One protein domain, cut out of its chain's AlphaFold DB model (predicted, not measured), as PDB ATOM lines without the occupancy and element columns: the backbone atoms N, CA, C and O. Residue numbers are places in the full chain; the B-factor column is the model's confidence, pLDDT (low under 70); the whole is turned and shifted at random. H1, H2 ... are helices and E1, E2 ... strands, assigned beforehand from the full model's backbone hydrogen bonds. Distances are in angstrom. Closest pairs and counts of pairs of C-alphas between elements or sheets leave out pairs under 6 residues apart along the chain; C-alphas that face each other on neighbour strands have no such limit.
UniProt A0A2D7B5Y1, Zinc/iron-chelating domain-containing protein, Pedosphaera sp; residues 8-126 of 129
ATOM      1  N   SER A   8       5.106  51.727  96.204       76.06
ATOM      2  CA  SER A   8       6.552  51.656  95.975       76.06
ATOM      3  C   SER A   8       7.322  51.184  97.201       76.06
ATOM      4  O   SER A   8       8.120  50.258  97.101       76.06
ATOM      5  N   GLN A   9       7.058  51.798  98.357       82.00
ATOM      6  CA  GLN A   9       7.659  51.400  99.630       82.00
ATOM      7  C   GLN A   9       7.351  49.943  99.952       82.00
ATOM      8  O   GLN A   9       8.271  49.176 100.215       82.00
ATOM      9  N   SER A  10       6.078  49.557  99.852       85.06
ATOM     10  CA  SER A  10       5.618  48.198 100.129       85.06
ATOM     11  C   SER A  10       6.402  47.161  99.321       85.06
ATOM     12  O   SER A  10       6.914  46.210  99.896       85.06
ATOM     13  N   LEU A  11       6.544  47.333  97.999       92.00
ATOM     14  CA  LEU A  11       7.257  46.339  97.191       92.00
ATOM     15  C   LEU A  11       8.776  46.365  97.423       92.00
ATOM     16  O   LEU A  11       9.387  45.307  97.540       92.00
ATOM     17  N   CYS A  12       9.402  47.544  97.509       90.56
ATOM     18  CA  CYS A  12      10.854  47.636  97.690       90.56
ATOM     19  C   CYS A  12      11.320  47.066  99.039       90.56
ATOM     20  O   CYS A  12      12.339  46.376  99.075       90.56
ATOM     21  N   ILE A  13      10.561  47.307 100.116       87.50
ATOM     22  CA  ILE A  13      10.822  46.777 101.467       87.50
ATOM     23  C   ILE A  13      10.673  45.246 101.508       87.50
ATOM     24  O   ILE A  13      11.397  44.579 102.246       87.50
ATOM     25  N   ASP A  14       9.790  44.683 100.679       90.38
ATOM     26  CA  ASP A  14       9.615  43.232 100.531       90.38
ATOM     27  C   ASP A  14      10.616  42.603  99.533       90.38
ATOM     28  O   ASP A  14      10.726  41.374  99.439       90.38
ATOM     29  N   CYS A  15      11.368  43.416  98.782       93.69
ATOM     30  CA  CYS A  15      12.247  42.985  97.692       93.69
ATOM     31  C   CYS A  15      13.728  42.924  98.095       93.69
ATOM     32  O   CYS A  15      14.331  41.851  98.080       93.69
ATOM     33  N   GLY A  16      14.336  44.061  98.435       92.06
ATOM     34  CA  GLY A  16      15.749  44.147  98.824       92.06
ATOM     35  C   GLY A  16      16.798  43.809  97.747       92.06
ATOM     36  O   GLY A  16      17.981  43.984  98.017       92.06
ATOM     37  N   LEU A  17      16.425  43.372  96.533       93.69
ATOM     38  CA  LEU A  17      17.391  42.910  95.514       93.69
ATOM     39  C   LEU A  17      18.362  44.012  95.053       93.69
ATOM     40  O   LEU A  17      19.552  43.746  94.905       93.69
ATOM     41  N   CYS A  18      17.881  45.249  94.888       91.25
ATOM     42  CA  CYS A  18      18.723  46.398  94.541       91.25
ATOM     43  C   CYS A  18      19.761  46.699  95.636       91.25
ATOM     44  O   CYS A  18      20.933  46.874  95.338       91.25
ATOM     45  N   CYS A  19      19.343  46.701  96.907       91.50
ATOM     46  CA  CYS A  19      20.237  46.906  98.054       91.50
ATOM     47  C   CYS A  19      21.173  45.716  98.312       91.50
ATOM     48  O   CYS A  19      22.132  45.845  99.063       91.50
ATOM     49  N   GLY A  20      20.865  44.545  97.754       90.69
ATOM     50  CA  GLY A  20      21.690  43.347  97.866       90.69
ATOM     51  C   GLY A  20      22.830  43.289  96.851       90.69
ATOM     52  O   GLY A  20      23.484  42.254  96.780       90.69
ATOM     53  N   GLY A  21      23.036  44.338  96.041       88.62
ATOM     54  CA  GLY A  21      24.068  44.367  94.999       88.62
ATOM     55  C   GLY A  21      23.799  43.419  93.823       88.62
ATOM     56  O   GLY A  21      24.718  43.032  93.114       88.62
ATOM     57  N   LEU A  22      22.551  42.973  93.631       85.56
ATOM     58  CA  LEU A  22      22.214  42.016  92.563       85.56
ATOM     59  C   LEU A  22      21.817  42.688  91.252       85.56
ATOM     60  O   LEU A  22      21.822  42.044  90.206       85.56
ATOM     61  N   VAL A  23      21.415  43.956  91.322       84.94
ATOM     62  CA  VAL A  23      20.915  44.713  90.169       84.94
ATOM     63  C   VAL A  23      21.971  45.688  89.646       84.94
ATOM     64  O   VAL A  23      22.019  45.924  88.443       84.94
ATOM     65  N   PHE A  24      22.829  46.209  90.522       80.88
ATOM     66  CA  PHE A  24      23.941  47.097  90.184       80.88
ATOM     67  C   PHE A  24      25.117  46.792  91.105       80.88
ATOM     68  O   PHE A  24      24.909  46.342  92.236       80.88
ATOM     69  N   GLU A  25      26.314  47.045  90.586       78.00
ATOM     70  CA  GLU A  25      27.574  46.884  91.309       78.00
ATOM     71  C   GLU A  25      27.796  48.089  92.235       78.00
ATOM     72  O   GLU A  25      28.001  47.882  93.428       78.00
ATOM     73  N   ASP A  26      27.538  49.311  91.747       80.81
ATOM     74  CA  ASP A  26      27.769  50.548  92.502       80.81
ATOM     75  C   ASP A  26      26.549  51.481  92.518       80.81
ATOM     76  O   ASP A  26      25.670  51.438  91.650       80.81
ATOM     77  N   VAL A  27      26.478  52.337  93.541       92.50
ATOM     78  CA  VAL A  27      25.449  53.375  93.685       92.50
ATOM     79  C   VAL A  27      26.133  54.716  93.909       92.50
ATOM     80  O   VAL A  27      26.599  54.996  95.010       92.50
ATOM     81  N   GLU A  28      26.153  55.544  92.870       95.12
ATOM     82  CA  GLU A  28      26.667  56.914  92.930       95.12
ATOM     83  C   GLU A  28      25.847  57.767  93.912       95.12
ATOM     84  O   GLU A  28      24.606  57.730  93.935       95.12
ATOM     85  N   LEU A  29      26.560  58.520  94.742       97.06
ATOM     86  CA  LEU A  29      26.028  59.509  95.668       97.06
ATOM     87  C   LEU A  29      26.136  60.890  95.026       97.06
ATOM     88  O   LEU A  29      27.103  61.177  94.327       97.06
ATOM     89  N   ARG A  30      25.144  61.755  95.263       97.06
ATOM     90  CA  ARG A  30      25.044  63.057  94.585       97.06
ATOM     91  C   ARG A  30      26.294  63.917  94.782       97.06
ATOM     92  O   ARG A  30      26.719  64.599  93.854       97.06
ATOM     93  N   ASP A  31      26.796  63.969  96.010       97.31
ATOM     94  CA  ASP A  31      27.873  64.860  96.431       97.31
ATOM     95  C   ASP A  31      28.484  64.410  97.771       97.31
ATOM     96  O   ASP A  31      28.023  63.460  98.414       97.31
ATOM     97  N   ALA A  32      29.521  65.131  98.209       97.50
ATOM     98  CA  ALA A  32      30.198  64.901  99.483       97.50
ATOM     99  C   ALA A  32      29.268  65.048 100.706       97.50
ATOM    100  O   ALA A  32      29.494  64.410 101.733       97.50
ATOM    101  N   GLU A  33      28.212  65.866 100.631       98.00
ATOM    102  CA  GLU A  33      27.258  66.030 101.737       98.00
ATOM    103  C   GLU A  33      26.378  64.780 101.893       98.00
ATOM    104  O   GLU A  33      26.155  64.289 103.006       98.00
ATOM    105  N   GLU A  34      25.907  64.220 100.778       97.69
ATOM    106  CA  GLU A  34      25.189  62.951 100.777       97.69
ATOM    107  C   GLU A  34      26.095  61.796 101.228       97.69
ATOM    108  O   GLU A  34      25.655  60.971 102.031       97.69
ATOM    109  N   ALA A  35      27.365  61.781 100.805       97.69
ATOM    110  CA  ALA A  35      28.378  60.837 101.284       97.69
ATOM    111  C   ALA A  35      28.539  60.872 102.809       97.69
ATOM    112  O   ALA A  35      28.314  59.853 103.467       97.69
ATOM    113  N   LEU A  36      28.793  62.050 103.385       97.94
ATOM    114  CA  LEU A  36      28.888  62.234 104.837       97.94
ATOM    115  C   LEU A  36      27.605  61.798 105.557       97.94
ATOM    116  O   LEU A  36      27.651  61.186 106.627       97.94
ATOM    117  N   THR A  37      26.439  62.065 104.961       97.75
ATOM    118  CA  THR A  37      25.161  61.588 105.499       97.75
ATOM    119  C   THR A  37      25.114  60.057 105.526       97.75
ATOM    120  O   THR A  37      24.719  59.482 106.542       97.75
ATOM    121  N   MET A  38      25.540  59.373 104.460       97.69
ATOM    122  CA  MET A  38      25.553  57.905 104.401       97.69
ATOM    123  C   MET A  38      26.524  57.300 105.420       97.69
ATOM    124  O   MET A  38      26.163  56.344 106.114       97.69
ATOM    125  N   GLU A  39      27.711  57.884 105.579       97.56
ATOM    126  CA  GLU A  39      28.689  57.468 106.590       97.56
ATOM    127  C   GLU A  39      28.159  57.668 108.014       97.56
ATOM    128  O   GLU A  39      28.265  56.765 108.847       97.56
ATOM    129  N   SER A  40      27.499  58.801 108.291       97.75
ATOM    130  CA  SER A  40      26.878  59.079 109.598       97.75
ATOM    131  C   SER A  40      25.785  58.064 109.972       97.75
ATOM    132  O   SER A  40      25.528  57.819 111.152       97.75
ATOM    133  N   LEU A  41      25.178  57.421 108.967       96.88
ATOM    134  CA  LEU A  41      24.195  56.346 109.114       96.88
ATOM    135  C   LEU A  41      24.838  54.944 109.182       96.88
ATOM    136  O   LEU A  41      24.125  53.938 109.258       96.88
ATOM    137  N   GLY A  42      26.170  54.862 109.165       96.44
ATOM    138  CA  GLY A  42      26.950  53.627 109.245       96.44
ATOM    139  C   GLY A  42      27.078  52.866 107.923       96.44
ATOM    140  O   GLY A  42      27.399  51.670 107.928       96.44
ATOM    141  N   LEU A  43      26.795  53.512 106.789       95.81
ATOM    142  CA  LEU A  43      26.974  52.908 105.472       95.81
ATOM    143  C   LEU A  43      28.422  53.061 104.994       95.81
ATOM    144  O   LEU A  43      29.135  53.955 105.430       95.81
ATOM    145  N   GLY A  44      28.872  52.133 104.146       94.88
ATOM    146  CA  GLY A  44      30.201  52.212 103.540       94.88
ATOM    147  C   GLY A  44      30.162  53.122 102.323       94.88
ATOM    148  O   GLY A  44      29.303  52.921 101.465       94.88
ATOM    149  N   VAL A  45      31.076  54.084 102.266       96.81
ATOM    150  CA  VAL A  45      31.263  54.979 101.127       96.81
ATOM    151  C   VAL A  45      32.713  54.882 100.669       96.81
ATOM    152  O   VAL A  45      33.616  54.818 101.502       96.81
ATOM    153  N   GLU A  46      32.908  54.830  99.360       95.81
ATOM    154  CA  GLU A  46      34.208  54.910  98.703       95.81
ATOM    155  C   GLU A  46      34.278  56.225  97.921       95.81
ATOM    156  O   GLU A  46      33.310  56.624  97.271       95.81
ATOM    157  N   GLU A  47      35.401  56.929  98.049       96.62
ATOM    158  CA  GLU A  47      35.715  58.125  97.268       96.62
ATOM    159  C   GLU A  47      36.703  57.725  96.173       96.62
ATOM    160  O   GLU A  47      37.767  57.167  96.455       96.62
ATOM    161  N   GLU A  48      36.339  58.015  94.930       94.19
ATOM    162  CA  GLU A  48      37.152  57.791  93.741       94.19
ATOM    163  C   GLU A  48      37.362  59.114  92.992       94.19
ATOM    164  O   GLU A  48      36.739  60.127  93.309       94.19
ATOM    165  N   GLU A  49      38.227  59.117  91.970       92.94
ATOM    166  CA  GLU A  49      38.475  60.319  91.153       92.94
ATOM    167  C   GLU A  49      37.183  60.886  90.536       92.94
ATOM    168  O   GLU A  49      37.048  62.103  90.397       92.94
ATOM    169  N   ASP A  50      36.228  60.007  90.222       89.50
ATOM    170  CA  ASP A  50      34.984  60.342  89.532       89.50
ATOM    171  C   ASP A  50      33.787  60.593  90.473       89.50
ATOM    172  O   ASP A  50      32.714  60.962  89.995       89.50
ATOM    173  N   GLY A  51      33.935  60.441  91.799       96.00
ATOM    174  CA  GLY A  51      32.860  60.750  92.749       96.00
ATOM    175  C   GLY A  51      32.824  59.895  94.017       96.00
ATOM    176  O   GLY A  51      33.824  59.326  94.445       96.00
ATOM    177  N   PHE A  52      31.640  59.828  94.634       97.62
ATOM    178  CA  PHE A  52      31.390  59.077  95.866       97.62
ATOM    179  C   PHE A  52      30.420  57.929  95.605       97.62
ATOM    180  O   PHE A  52      29.336  58.133  95.053       97.62
ATOM    181  N   PHE A  53      30.761  56.732  96.069       96.31
ATOM    182  CA  PHE A  53      30.008  55.516  95.789       96.31
ATOM    183  C   PHE A  53      29.607  54.808  97.076       96.31
ATOM    184  O   PHE A  53      30.409  54.569  97.975       96.31
ATOM    185  N   LEU A  54      28.328  54.457  97.178       94.94
ATOM    186  CA  LEU A  54      27.813  53.628  98.258       94.94
ATOM    187  C   LEU A  54      28.143  52.159  97.984       94.94
ATOM    188  O   LEU A  54      27.586  51.552  97.065       94.94
ATOM    189  N   VAL A  55      28.947  51.573  98.867       93.12
ATOM    190  CA  VAL A  55      29.404  50.182  98.776       93.12
ATOM    191  C   VAL A  55      28.228  49.201  98.817       93.12
ATOM    192  O   VAL A  55      27.376  49.253  99.719       93.12
ATOM    193  N   GLN A  56      28.211  48.256  97.870       91.50
ATOM    194  CA  GLN A  56      27.267  47.137  97.827       91.50
ATOM    195  C   GLN A  56      27.910  45.812  98.299       91.50
ATOM    196  O   GLN A  56      29.102  45.595  98.100       91.50
ATOM    197  N   PRO A  57      27.143  44.883  98.910       92.69
ATOM    198  CA  PRO A  57      25.745  45.028  99.306       92.69
ATOM    199  C   PRO A  57      25.581  46.081 100.409       92.69
ATOM    200  O   PRO A  57      26.359  46.157 101.360       92.69
ATOM    201  N   CYS A  58      24.535  46.894 100.282       94.00
ATOM    202  CA  CYS A  58      24.281  48.019 101.166       94.00
ATOM    203  C   CYS A  58      24.143  47.567 102.630       94.00
ATOM    204  O   CYS A  58      23.251  46.788 102.976       94.00
ATOM    205  N   ARG A  59      24.951  48.140 103.534       94.88
ATOM    206  CA  ARG A  59      24.921  47.834 104.984       94.88
ATOM    207  C   ARG A  59      23.586  48.166 105.665       94.88
ATOM    208  O   ARG A  59      23.310  47.697 106.773       94.88
ATOM    209  N   ALA A  60      22.736  48.965 105.022       94.00
ATOM    210  CA  ALA A  60      21.388  49.238 105.504       94.00
ATOM    211  C   ALA A  60      20.455  48.028 105.382       94.00
ATOM    212  O   ALA A  60      19.433  47.998 106.073       94.00
ATOM    213  N   LEU A  61      20.764  47.069 104.503       93.94
ATOM    214  CA  LEU A  61      19.916  45.918 104.236       93.94
ATOM    215  C   LEU A  61      19.912  44.969 105.440       93.94
ATOM    216  O   LEU A  61      20.926  44.376 105.795       93.94
ATOM    217  N   ASN A  62      18.744  44.809 106.060       91.81
ATOM    218  CA  ASN A  62      18.489  43.825 107.104       91.81
ATOM    219  C   ASN A  62      17.415  42.848 106.616       91.81
ATOM    220  O   ASN A  62      16.227  43.178 106.558       91.81
ATOM    221  N   GLY A  63      17.842  41.657 106.198       89.94
ATOM    222  CA  GLY A  63      16.987  40.735 105.457       89.94
ATOM    223  C   GLY A  63      16.556  41.354 104.125       89.94
ATOM    224  O   GLY A  63      17.333  41.387 103.178       89.94
ATOM    225  N   LYS A  64      15.317  41.850 104.055       87.88
ATOM    226  CA  LYS A  64      14.739  42.503 102.862       87.88
ATOM    227  C   LYS A  64      14.581  44.020 103.037       87.88
ATOM    228  O   LYS A  64      14.394  44.742 102.062       87.88
ATOM    229  N   GLN A  65      14.673  44.504 104.276       88.69
ATOM    230  CA  GLN A  65      14.274  45.854 104.654       88.69
ATOM    231  C   GLN A  65      15.487  46.779 104.747       88.69
ATOM    232  O   GLN A  65      16.504  46.429 105.344       88.69
ATOM    233  N   CYS A  66      15.369  47.988 104.200       90.88
ATOM    234  CA  CYS A  66      16.365  49.036 104.404       90.88
ATOM    235  C   CYS A  66      16.132  49.707 105.764       90.88
ATOM    236  O   CYS A  66      15.087  50.322 105.979       90.88
ATOM    237  N   ARG A  67      17.110  49.624 106.673       91.75
ATOM    238  CA  ARG A  67      17.036  50.235 108.016       91.75
ATOM    239  C   ARG A  67      17.007  51.763 107.998       91.75
ATOM    240  O   ARG A  67      16.561  52.369 108.963       91.75
ATOM    241  N   VAL A  68      17.443  52.372 106.897       92.06
ATOM    242  CA  VAL A  68      17.474  53.828 106.705       92.06
ATOM    243  C   VAL A  68      16.590  54.251 105.529       92.06
ATOM    244  O   VAL A  68      16.926  55.164 104.785       92.06
ATOM    245  N   TYR A  69      15.452  53.575 105.321       88.94
ATOM    246  CA  TYR A  69      14.606  53.771 104.133       88.94
ATOM    247  C   TYR A  69      14.223  55.244 103.879       88.94
ATOM    248  O   TYR A  69      14.220  55.704 102.732       88.94
ATOM    249  N   GLU A  70      13.943  55.987 104.951       88.94
ATOM    250  CA  GLU A  70      13.599  57.414 104.911       88.94
ATOM    251  C   GLU A  70      14.797  58.331 104.644       88.94
ATOM    252  O   GLU A  70      14.597  59.480 104.263       88.94
ATOM    253  N   HIS A  71      16.025  57.817 104.755       93.00
ATOM    254  CA  HIS A  71      17.291  58.499 104.472       93.00
ATOM    255  C   HIS A  71      18.026  57.907 103.264       93.00
ATOM    256  O   HIS A  71      19.217  58.134 103.108       93.00
ATOM    257  N   ARG A  72      17.346  57.152 102.390       93.31
ATOM    258  CA  ARG A  72      17.974  56.631 101.164       93.31
ATOM    259  C   ARG A  72      18.652  57.757 100.369       93.31
ATOM    260  O   ARG A  72      18.042  58.831 100.265       93.31
ATOM    261  N   PRO A  73      19.827  57.499  99.773       95.00
ATOM    262  CA  PRO A  73      20.473  58.474  98.908       95.00
ATOM    263  C   PRO A  73      19.634  58.719  97.652       95.00
ATOM    264  O   PRO A  73      18.737  57.932  97.312       95.00
ATOM    265  N   GLU A  74      19.912  59.817  96.961       95.62
ATOM    266  CA  GLU A  74      19.147  60.311  95.827       95.62
ATOM    267  C   GLU A  74      19.009  59.257  94.726       95.62
ATOM    268  O   GLU A  74      17.888  58.980  94.284       95.62
ATOM    269  N   CYS A  75      20.105  58.589  94.355       94.00
ATOM    270  CA  CYS A  75      20.082  57.520  93.358       94.00
ATOM    271  C   CYS A  75      19.114  56.387  93.762       94.00
ATOM    272  O   CYS A  75      18.213  56.017  93.002       94.00
ATOM    273  N   CYS A  76      19.181  55.929  95.019       92.62
ATOM    274  CA  CYS A  76      18.266  54.915  95.560       92.62
ATOM    275  C   CYS A  76      16.793  55.360  95.597       92.62
ATOM    276  O   CYS A  76      15.898  54.508  95.595       92.62
ATOM    277  N   ARG A  77      16.504  56.666  95.699       91.25
ATOM    278  CA  ARG A  77      15.126  57.188  95.669       91.25
ATOM    279  C   ARG A  77      14.582  57.317  94.257       91.25
ATOM    280  O   ARG A  77      13.407  57.021  94.053       91.25
ATOM    281  N   ARG A  78      15.413  57.793  93.330       91.94
ATOM    282  CA  ARG A  78      15.039  58.075  91.938       91.94
ATOM    283  C   ARG A  78      14.907  56.809  91.107       91.94
ATOM    284  O   ARG A  78      14.098  56.774  90.182       91.94
ATOM    285  N   PHE A  79      15.706  55.792  91.409       91.62
ATOM    286  CA  PHE A  79      15.706  54.564  90.636       91.62
ATOM    287  C   PHE A  79      14.398  53.774  90.807       91.62
ATOM    288  O   PHE A  79      13.968  53.458  91.918       91.62
ATOM    289  N   GLU A  80      13.804  53.384  89.679       93.06
ATOM    290  CA  GLU A  80      12.673  52.462  89.621       93.06
ATOM    291  C   GLU A  80      12.984  51.324  88.645       93.06
ATOM    292  O   GLU A  80      13.044  51.541  87.430       93.06
ATOM    293  N   CYS A  81      13.144  50.102  89.168       94.88
ATOM    294  CA  CYS A  81      13.270  48.914  88.325       94.88
ATOM    295  C   CYS A  81      11.975  48.659  87.542       94.88
ATOM    296  O   CYS A  81      10.891  49.093  87.944       94.88
ATOM    297  N   LEU A  82      12.078  47.911  86.444       96.31
ATOM    298  CA  LEU A  82      10.934  47.550  85.611       96.31
ATOM    299  C   LEU A  82       9.832  46.861  86.428       96.31
ATOM    300  O   LEU A  82       8.680  47.269  86.343       96.31
ATOM    301  N   LEU A  83      10.182  45.917  87.308       97.12
ATOM    302  CA  LEU A  83       9.211  45.251  88.178       97.12
ATOM    303  C   LEU A  83       8.403  46.235  89.040       97.12
ATOM    304  O   LEU A  83       7.191  46.085  89.198       97.12
ATOM    305  N   LEU A  84       9.067  47.255  89.592       96.12
ATOM    306  CA  LEU A  84       8.397  48.291  90.371       96.12
ATOM    307  C   LEU A  84       7.478  49.141  89.485       96.12
ATOM    308  O   LEU A  84       6.358  49.445  89.898       96.12
ATOM    309  N   LYS A  85       7.927  49.509  88.280       96.44
ATOM    310  CA  LYS A  85       7.116  50.263  87.311       96.44
ATOM    311  C   LYS A  85       5.859  49.486  86.922       96.44
ATOM    312  O   LYS A  85       4.763  50.036  87.026       96.44
ATOM    313  N   ASP A  86       6.004  48.208  86.583       97.25
ATOM    314  CA  ASP A  86       4.896  47.315  86.233       97.25
ATOM    315  C   ASP A  86       3.894  47.185  87.386       97.25
ATOM    316  O   ASP A  86       2.681  47.278  87.179       97.25
ATOM    317  N   TYR A  87       4.384  47.032  88.622       96.75
ATOM    318  CA  TYR A  87       3.530  46.968  89.808       96.75
ATOM    319  C   TYR A  87       2.779  48.282  90.070       96.75
ATOM    320  O   TYR A  87       1.581  48.277  90.369       96.75
ATOM    321  N   LYS A  88       3.451  49.433  89.933       95.12
ATOM    322  CA  LYS A  88       2.817  50.754  90.083       95.12
ATOM    323  C   LYS A  88       1.708  50.976  89.059       95.12
ATOM    324  O   LYS A  88       0.662  51.515  89.420       95.12
ATOM    325  N   GLN A  89       1.941  50.551  87.819       95.81
ATOM    326  CA  GLN A  89       1.008  50.691  86.700       95.81
ATOM    327  C   GLN A  89      -0.103  49.631  86.702       95.81
ATOM    328  O   GLN A  89      -1.062  49.754  85.948       95.81
ATOM    329  N   GLY A  90      -0.007  48.606  87.556       95.44
ATOM    330  CA  GLY A  90      -0.977  47.511  87.613       95.44
ATOM    331  C   GLY A  90      -0.814  46.472  86.501       95.44
ATOM    332  O   GLY A  90      -1.670  45.605  86.369       95.44
ATOM    333  N   VAL A  91       0.282  46.526  85.735       97.12
ATOM    334  CA  VAL A  91       0.670  45.489  84.759       97.12
ATOM    335  C   VAL A  91       0.981  44.172  85.471       97.12
ATOM    336  O   VAL A  91       0.726  43.099  84.931       97.12
ATOM    337  N   LYS A  92       1.515  44.254  86.696       96.69
ATOM    338  CA  LYS A  92       1.720  43.114  87.596       96.69
ATOM    339  C   LYS A  92       1.034  43.357  88.929       96.69
ATOM    340  O   LYS A  92       1.123  44.445  89.500       96.69
ATOM    341  N   SER A  93       0.382  42.332  89.456       96.19
ATOM    342  CA  SER A  93      -0.095  42.305  90.835       96.19
ATOM    343  C   SER A  93       1.075  42.209  91.825       96.19
ATOM    344  O   SER A  93       2.206  41.877  91.464       96.19
ATOM    345  N   LYS A  94       0.810  42.477  93.114       94.94
ATOM    346  CA  LYS A  94       1.834  42.307  94.162       94.94
ATOM    347  C   LYS A  94       2.291  40.846  94.259       94.94
ATOM    348  O   LYS A  94       3.474  40.616  94.461       94.94
ATOM    349  N   ALA A  95       1.372  39.889  94.104       96.62
ATOM    350  CA  ALA A  95       1.681  38.460  94.157       96.62
ATOM    351  C   ALA A  95       2.650  38.058  93.036       96.62
ATOM    352  O   ALA A  95       3.734  37.575  93.330       96.62
ATOM    353  N   GLU A  96       2.338  38.403  91.782       97.88
ATOM    354  CA  GLU A  96       3.225  38.125  90.640       97.88
ATOM    355  C   GLU A  96       4.600  38.789  90.789       97.88
ATOM    356  O   GLU A  96       5.617  38.249  90.353       97.88
ATOM    357  N   ALA A  97       4.649  39.979  91.397       97.75
ATOM    358  CA  ALA A  97       5.916  40.637  91.668       97.75
ATOM    359  C   ALA A  97       6.739  39.905  92.737       97.75
ATOM    360  O   ALA A  97       7.951  39.776  92.582       97.75
ATOM    361  N   LEU A  98       6.098  39.413  93.799       96.81
ATOM    362  CA  LEU A  98       6.761  38.615  94.831       96.81
ATOM    363  C   LEU A  98       7.257  37.275  94.279       96.81
ATOM    364  O   LEU A  98       8.388  36.905  94.587       96.81
ATOM    365  N   ASP A  99       6.492  36.626  93.399       98.12
ATOM    366  CA  ASP A  99       6.901  35.380  92.742       98.12
ATOM    367  C   ASP A  99       8.194  35.568  91.932       98.12
ATOM    368  O   ASP A  99       9.130  34.781  92.062       98.12
ATOM    369  N   LEU A 100       8.306  36.658  91.160       97.75
ATOM    370  CA  LEU A 100       9.535  36.987  90.421       97.75
ATOM    371  C   LEU A 100      10.723  37.268  91.349       97.75
ATOM    372  O   LEU A 100      11.861  36.910  91.043       97.75
ATOM    373  N   ILE A 101      10.483  37.928  92.482       96.81
ATOM    374  CA  ILE A 101      11.531  38.207  93.468       96.81
ATOM    375  C   ILE A 101      12.019  36.898  94.104       96.81
ATOM    376  O   ILE A 101      13.228  36.710  94.267       96.81
ATOM    377  N   ASP A 102      11.107  36.002  94.474       97.00
ATOM    378  CA  ASP A 102      11.451  34.716  95.078       97.00
ATOM    379  C   ASP A 102      12.130  33.783  94.072       97.00
ATOM    380  O   ASP A 102      13.126  33.147  94.416       97.00
ATOM    381  N   GLU A 103      11.727  33.821  92.798       97.69
ATOM    382  CA  GLU A 103      12.435  33.145  91.713       97.69
ATOM    383  C   GLU A 103      13.907  33.594  91.625       97.69
ATOM    384  O   GLU A 103      14.810  32.753  91.552       97.69
ATOM    385  N   VAL A 104      14.178  34.907  91.663       97.06
ATOM    386  CA  VAL A 104      15.559  35.425  91.677       97.06
ATOM    387  C   VAL A 104      16.314  34.903  92.897       97.06
ATOM    388  O   VAL A 104      17.429  34.400  92.757       97.06
ATOM    389  N   ARG A 105      15.719  34.983  94.094       94.44
ATOM    390  CA  ARG A 105      16.352  34.527  95.344       94.44
ATOM    391  C   ARG A 105      16.695  33.042  95.308       94.44
ATOM    392  O   ARG A 105      17.783  32.665  95.738       94.44
ATOM    393  N   ASP A 106      15.799  32.212  94.791       96.81
ATOM    394  CA  ASP A 106      16.016  30.774  94.689       96.81
ATOM    395  C   ASP A 106      17.134  30.444  93.707       96.81
ATOM    396  O   ASP A 106      18.046  29.687  94.045       96.81
ATOM    397  N   LYS A 107      17.143  31.079  92.530       96.75
ATOM    398  CA  LYS A 107      18.234  30.909  91.559       96.75
ATOM    399  C   LYS A 107      19.572  31.404  92.108       96.75
ATOM    400  O   LYS A 107      20.602  30.789  91.848       96.75
ATOM    401  N   MET A 108      19.571  32.451  92.936       93.38
ATOM    402  CA  MET A 108      20.775  32.951  93.603       93.38
ATOM    403  C   MET A 108      21.372  31.978  94.632       93.38
ATOM    404  O   MET A 108      22.507  32.199  95.050       93.38
ATOM    405  N   LYS A 109      20.689  30.890  95.017       94.81
ATOM    406  CA  LYS A 109      21.266  29.823  95.865       94.81
ATOM    407  C   LYS A 109      22.208  28.886  95.092       94.81
ATOM    408  O   LYS A 109      23.051  28.241  95.705       94.81
ATOM    409  N   SER A 110      22.087  28.822  93.765       95.50
ATOM    410  CA  SER A 110      22.946  28.009  92.886       95.50
ATOM    411  C   SER A 110      24.364  28.579  92.784       95.50
ATOM    412  O   SER A 110      24.556  29.776  92.972       95.50
ATOM    413  N   VAL A 111      25.365  27.758  92.452       94.88
ATOM    414  CA  VAL A 111      26.713  28.248  92.096       94.88
ATOM    415  C   VAL A 111      26.664  29.038  90.787       94.88
ATOM    416  O   VAL A 111      27.216  30.134  90.710       94.88
ATOM    417  N   ASP A 112      25.945  28.520  89.788       95.56
ATOM    418  CA  ASP A 112      25.669  29.246  88.550       95.56
ATOM    419  C   ASP A 112      24.597  30.318  88.794       95.56
ATOM    420  O   ASP A 112      23.449  30.003  89.122       95.56
ATOM    421  N   LYS A 113      24.991  31.587  88.642       94.12
ATOM    422  CA  LYS A 113      24.131  32.762  88.844       94.12
ATOM    423  C   LYS A 113      23.482  33.261  87.558       94.12
ATOM    424  O   LYS A 113      22.619  34.138  87.628       94.12
ATOM    425  N   GLU A 114      23.863  32.742  86.394       95.31
ATOM    426  CA  GLU A 114      23.334  33.219  85.115       95.31
ATOM    427  C   GLU A 114      21.805  33.083  85.001       95.31
ATOM    428  O   GLU A 114      21.159  34.025  84.530       95.31
ATOM    429  N   PRO A 115      21.166  32.013  85.522       96.56
ATOM    430  CA  PRO A 115      19.711  31.939  85.559       96.56
ATOM    431  C   PRO A 115      19.062  33.098  86.331       96.56
ATOM    432  O   PRO A 115      18.040  33.621  85.891       96.56
ATOM    433  N   ALA A 116      19.641  33.523  87.459       95.81
ATOM    434  CA  ALA A 116      19.137  34.667  88.221       95.81
ATOM    435  C   ALA A 116      19.346  35.977  87.450       95.81
ATOM    436  O   ALA A 116      18.426  36.787  87.339       95.81
ATOM    437  N   ARG A 117      20.533  36.154  86.855       94.12
ATOM    438  CA  ARG A 117      20.871  37.335  86.047       94.12
ATOM    439  C   ARG A 117      19.923  37.513  84.868       94.12
ATOM    440  O   ARG A 117      19.495  38.634  84.619       94.12
ATOM    441  N   ARG A 118      19.525  36.433  84.190       95.19
ATOM    442  CA  ARG A 118      18.538  36.495  83.099       95.19
ATOM    443  C   ARG A 118      17.187  37.040  83.567       95.19
ATOM    444  O   ARG A 118      16.621  37.911  82.911       95.19
ATOM    445  N   VAL A 119      16.691  36.574  84.716       96.50
ATOM    446  CA  VAL A 119      15.440  37.086  85.303       96.50
ATOM    447  C   VAL A 119      15.584  38.569  85.657       96.50
ATOM    448  O   VAL A 119      14.703  39.358  85.321       96.50
ATOM    449  N   ILE A 120      16.712  38.970  86.256       95.75
ATOM    450  CA  ILE A 120      17.006  40.371  86.598       95.75
ATOM    451  C   ILE A 120      17.024  41.255  85.344       95.75
ATOM    452  O   ILE A 120      16.285  42.236  85.275       95.75
ATOM    453  N   ARG A 121      17.801  40.894  84.318       95.00
ATOM    454  CA  ARG A 121      17.892  41.660  83.064       95.00
ATOM    455  C   ARG A 121      16.517  41.863  82.432       95.00
ATOM    456  O   ARG A 121      16.128  42.997  82.161       95.00
ATOM    457  N   LYS A 122      15.745  40.785  82.299       95.69
ATOM    458  CA  LYS A 122      14.430  40.814  81.655       95.69
ATOM    459  C   LYS A 122      13.379  41.577  82.461       95.69
ATOM    460  O   LYS A 122      12.660  42.398  81.905       95.69
ATOM    461  N   HIS A 123      13.262  41.300  83.760       96.31
ATOM    462  CA  HIS A 123      12.119  41.750  84.566       96.31
ATOM    463  C   HIS A 123      12.417  42.938  85.485       96.31
ATOM    464  O   HIS A 123      11.486  43.581  85.964       96.31
ATOM    465  N   PHE A 124      13.687  43.262  85.729       95.69
ATOM    466  CA  PHE A 124      14.092  44.369  86.599       95.69
ATOM    467  C   PHE A 124      14.773  45.491  85.814       95.69
ATOM    468  O   PHE A 124      14.572  46.656  86.154       95.69
ATOM    469  N   LEU A 125      15.521  45.167  84.758       93.88
ATOM    470  CA  LEU A 125      16.225  46.156  83.932       93.88
ATOM    471  C   LEU A 125      15.553  46.412  82.575       93.88
ATOM    472  O   LEU A 125      15.798  47.447  81.963       93.88
ATOM    473  N   GLY A 126      14.673  45.511  82.129       91.38
ATOM    474  CA  GLY A 126      13.975  45.632  80.848       91.38
ATOM    475  C   GLY A 126      14.876  45.432  79.633       91.38
ATOM    476  O   GLY A 126      14.575  45.950  78.560       91.38
TER     477      GLY A 126
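AT A GLANCE: This is residues 8 to 126 of the 129 residues of the protein "Zinc/iron-chelating domain-containing protein" of Pedosphaera sp (UniProt A0A2D7B5Y1). A small three-stranded sheet with H2 packed over one face makes one end of the model, and a cluster of four helices, H1, H4, H5 and H6, makes the other, with H5 and H6 paired as a helical hairpin. Between these two ends lie short H3 and two long links, residues 16 to 26 and 55 to 73. The printed part has 119 residues, with six named helices and three named strands in the order H1, E1, H2, E2, E3, H3, H4, H5, H6; the sheet, order E1, E3, E2, is antiparallel. The class is mostly helix, and the whole is compact, with a radius of gyration of the C-alphas of 14.6 A and spans of 38 by 32 by 24 A.

IN THESE COORDINATES: The sheet has E1, residues 27 to 29, E2, residues 45 to 48, and E3, residues 51 to 54, which is 10.3 A long. H2, residues 32 to 40, measures 12.1 A. H1, residues 8 to 15, begins with C-alpha 8 at (6.552, 51.656, 95.975). H3 holds residues 74 to 78 and H4 residues 82 to 89. H5, residues 94 to 107, is the longest helix at 20.1 A, with C-alpha 94 at (1.834, 42.307, 94.162). H6, residues 114 to 125, spans 14.8 A and ends with C-alpha 125 at (16.225, 46.156, 83.932).

HOW THE PARTS SIT: E3 is the inner strand. N 29 and O 52 of E1 and E3 are 2.8 A apart, within hydrogen-bond range, as are N 53 and O 46 of the hairpin E2 and E3, at 2.8 A. H2 is on the sheet at a height of 8.7 A, over E3, and runs along the strands, at 25 degrees to E3 on the local plane; their closest C-alphas are Ala 35 and Phe 52, 6.4 A. E1, H2 and E2 form a split strand-helix-strand unit, two strands of one sheet joined through a helix, with E3 between them in the sheet, and its crossover is right-handed. H3 only grazes the sheet, with residues 74 to 76. H5 and H6 touch, opposite ways at a shallow tilt of 29 degrees, closest at the C-alphas of Val 104 and Ala 116, 5.0 A. H6 touches H4 with residues 123 to 125 alone, closest at the C-alphas of Leu 82 and Phe 124, 4.6 A. H4 and H5, also a helical hairpin, only just touch, with 3 pairs of C-alphas within 8 A; the closest are Tyr 87 and Lys 94, 6.6 A, and H5 takes part with residues 94 to 97 alone. H1 touches H5, closest at the C-alphas of Cys 15 and Ile 101, 6.4 A, and H4, closest at those of Ser 8 and Leu 84, 6.8 A. In H1, H2, H3, H4, H5 and H6 every O i to N i+4 pair is within hydrogen-bond range.

THE WHOLE: The two C-alphas farthest apart, those of Glu 49 and Ala 95, are 42.9 A from each other. The links H1 to E1 and E3 to H3 are long; within the second, residues 61 to 62 pair with residues 65 to 66, antiparallel. The printed part has no cut. Its mean pLDDT is 93.8, and no printed residue is under 70.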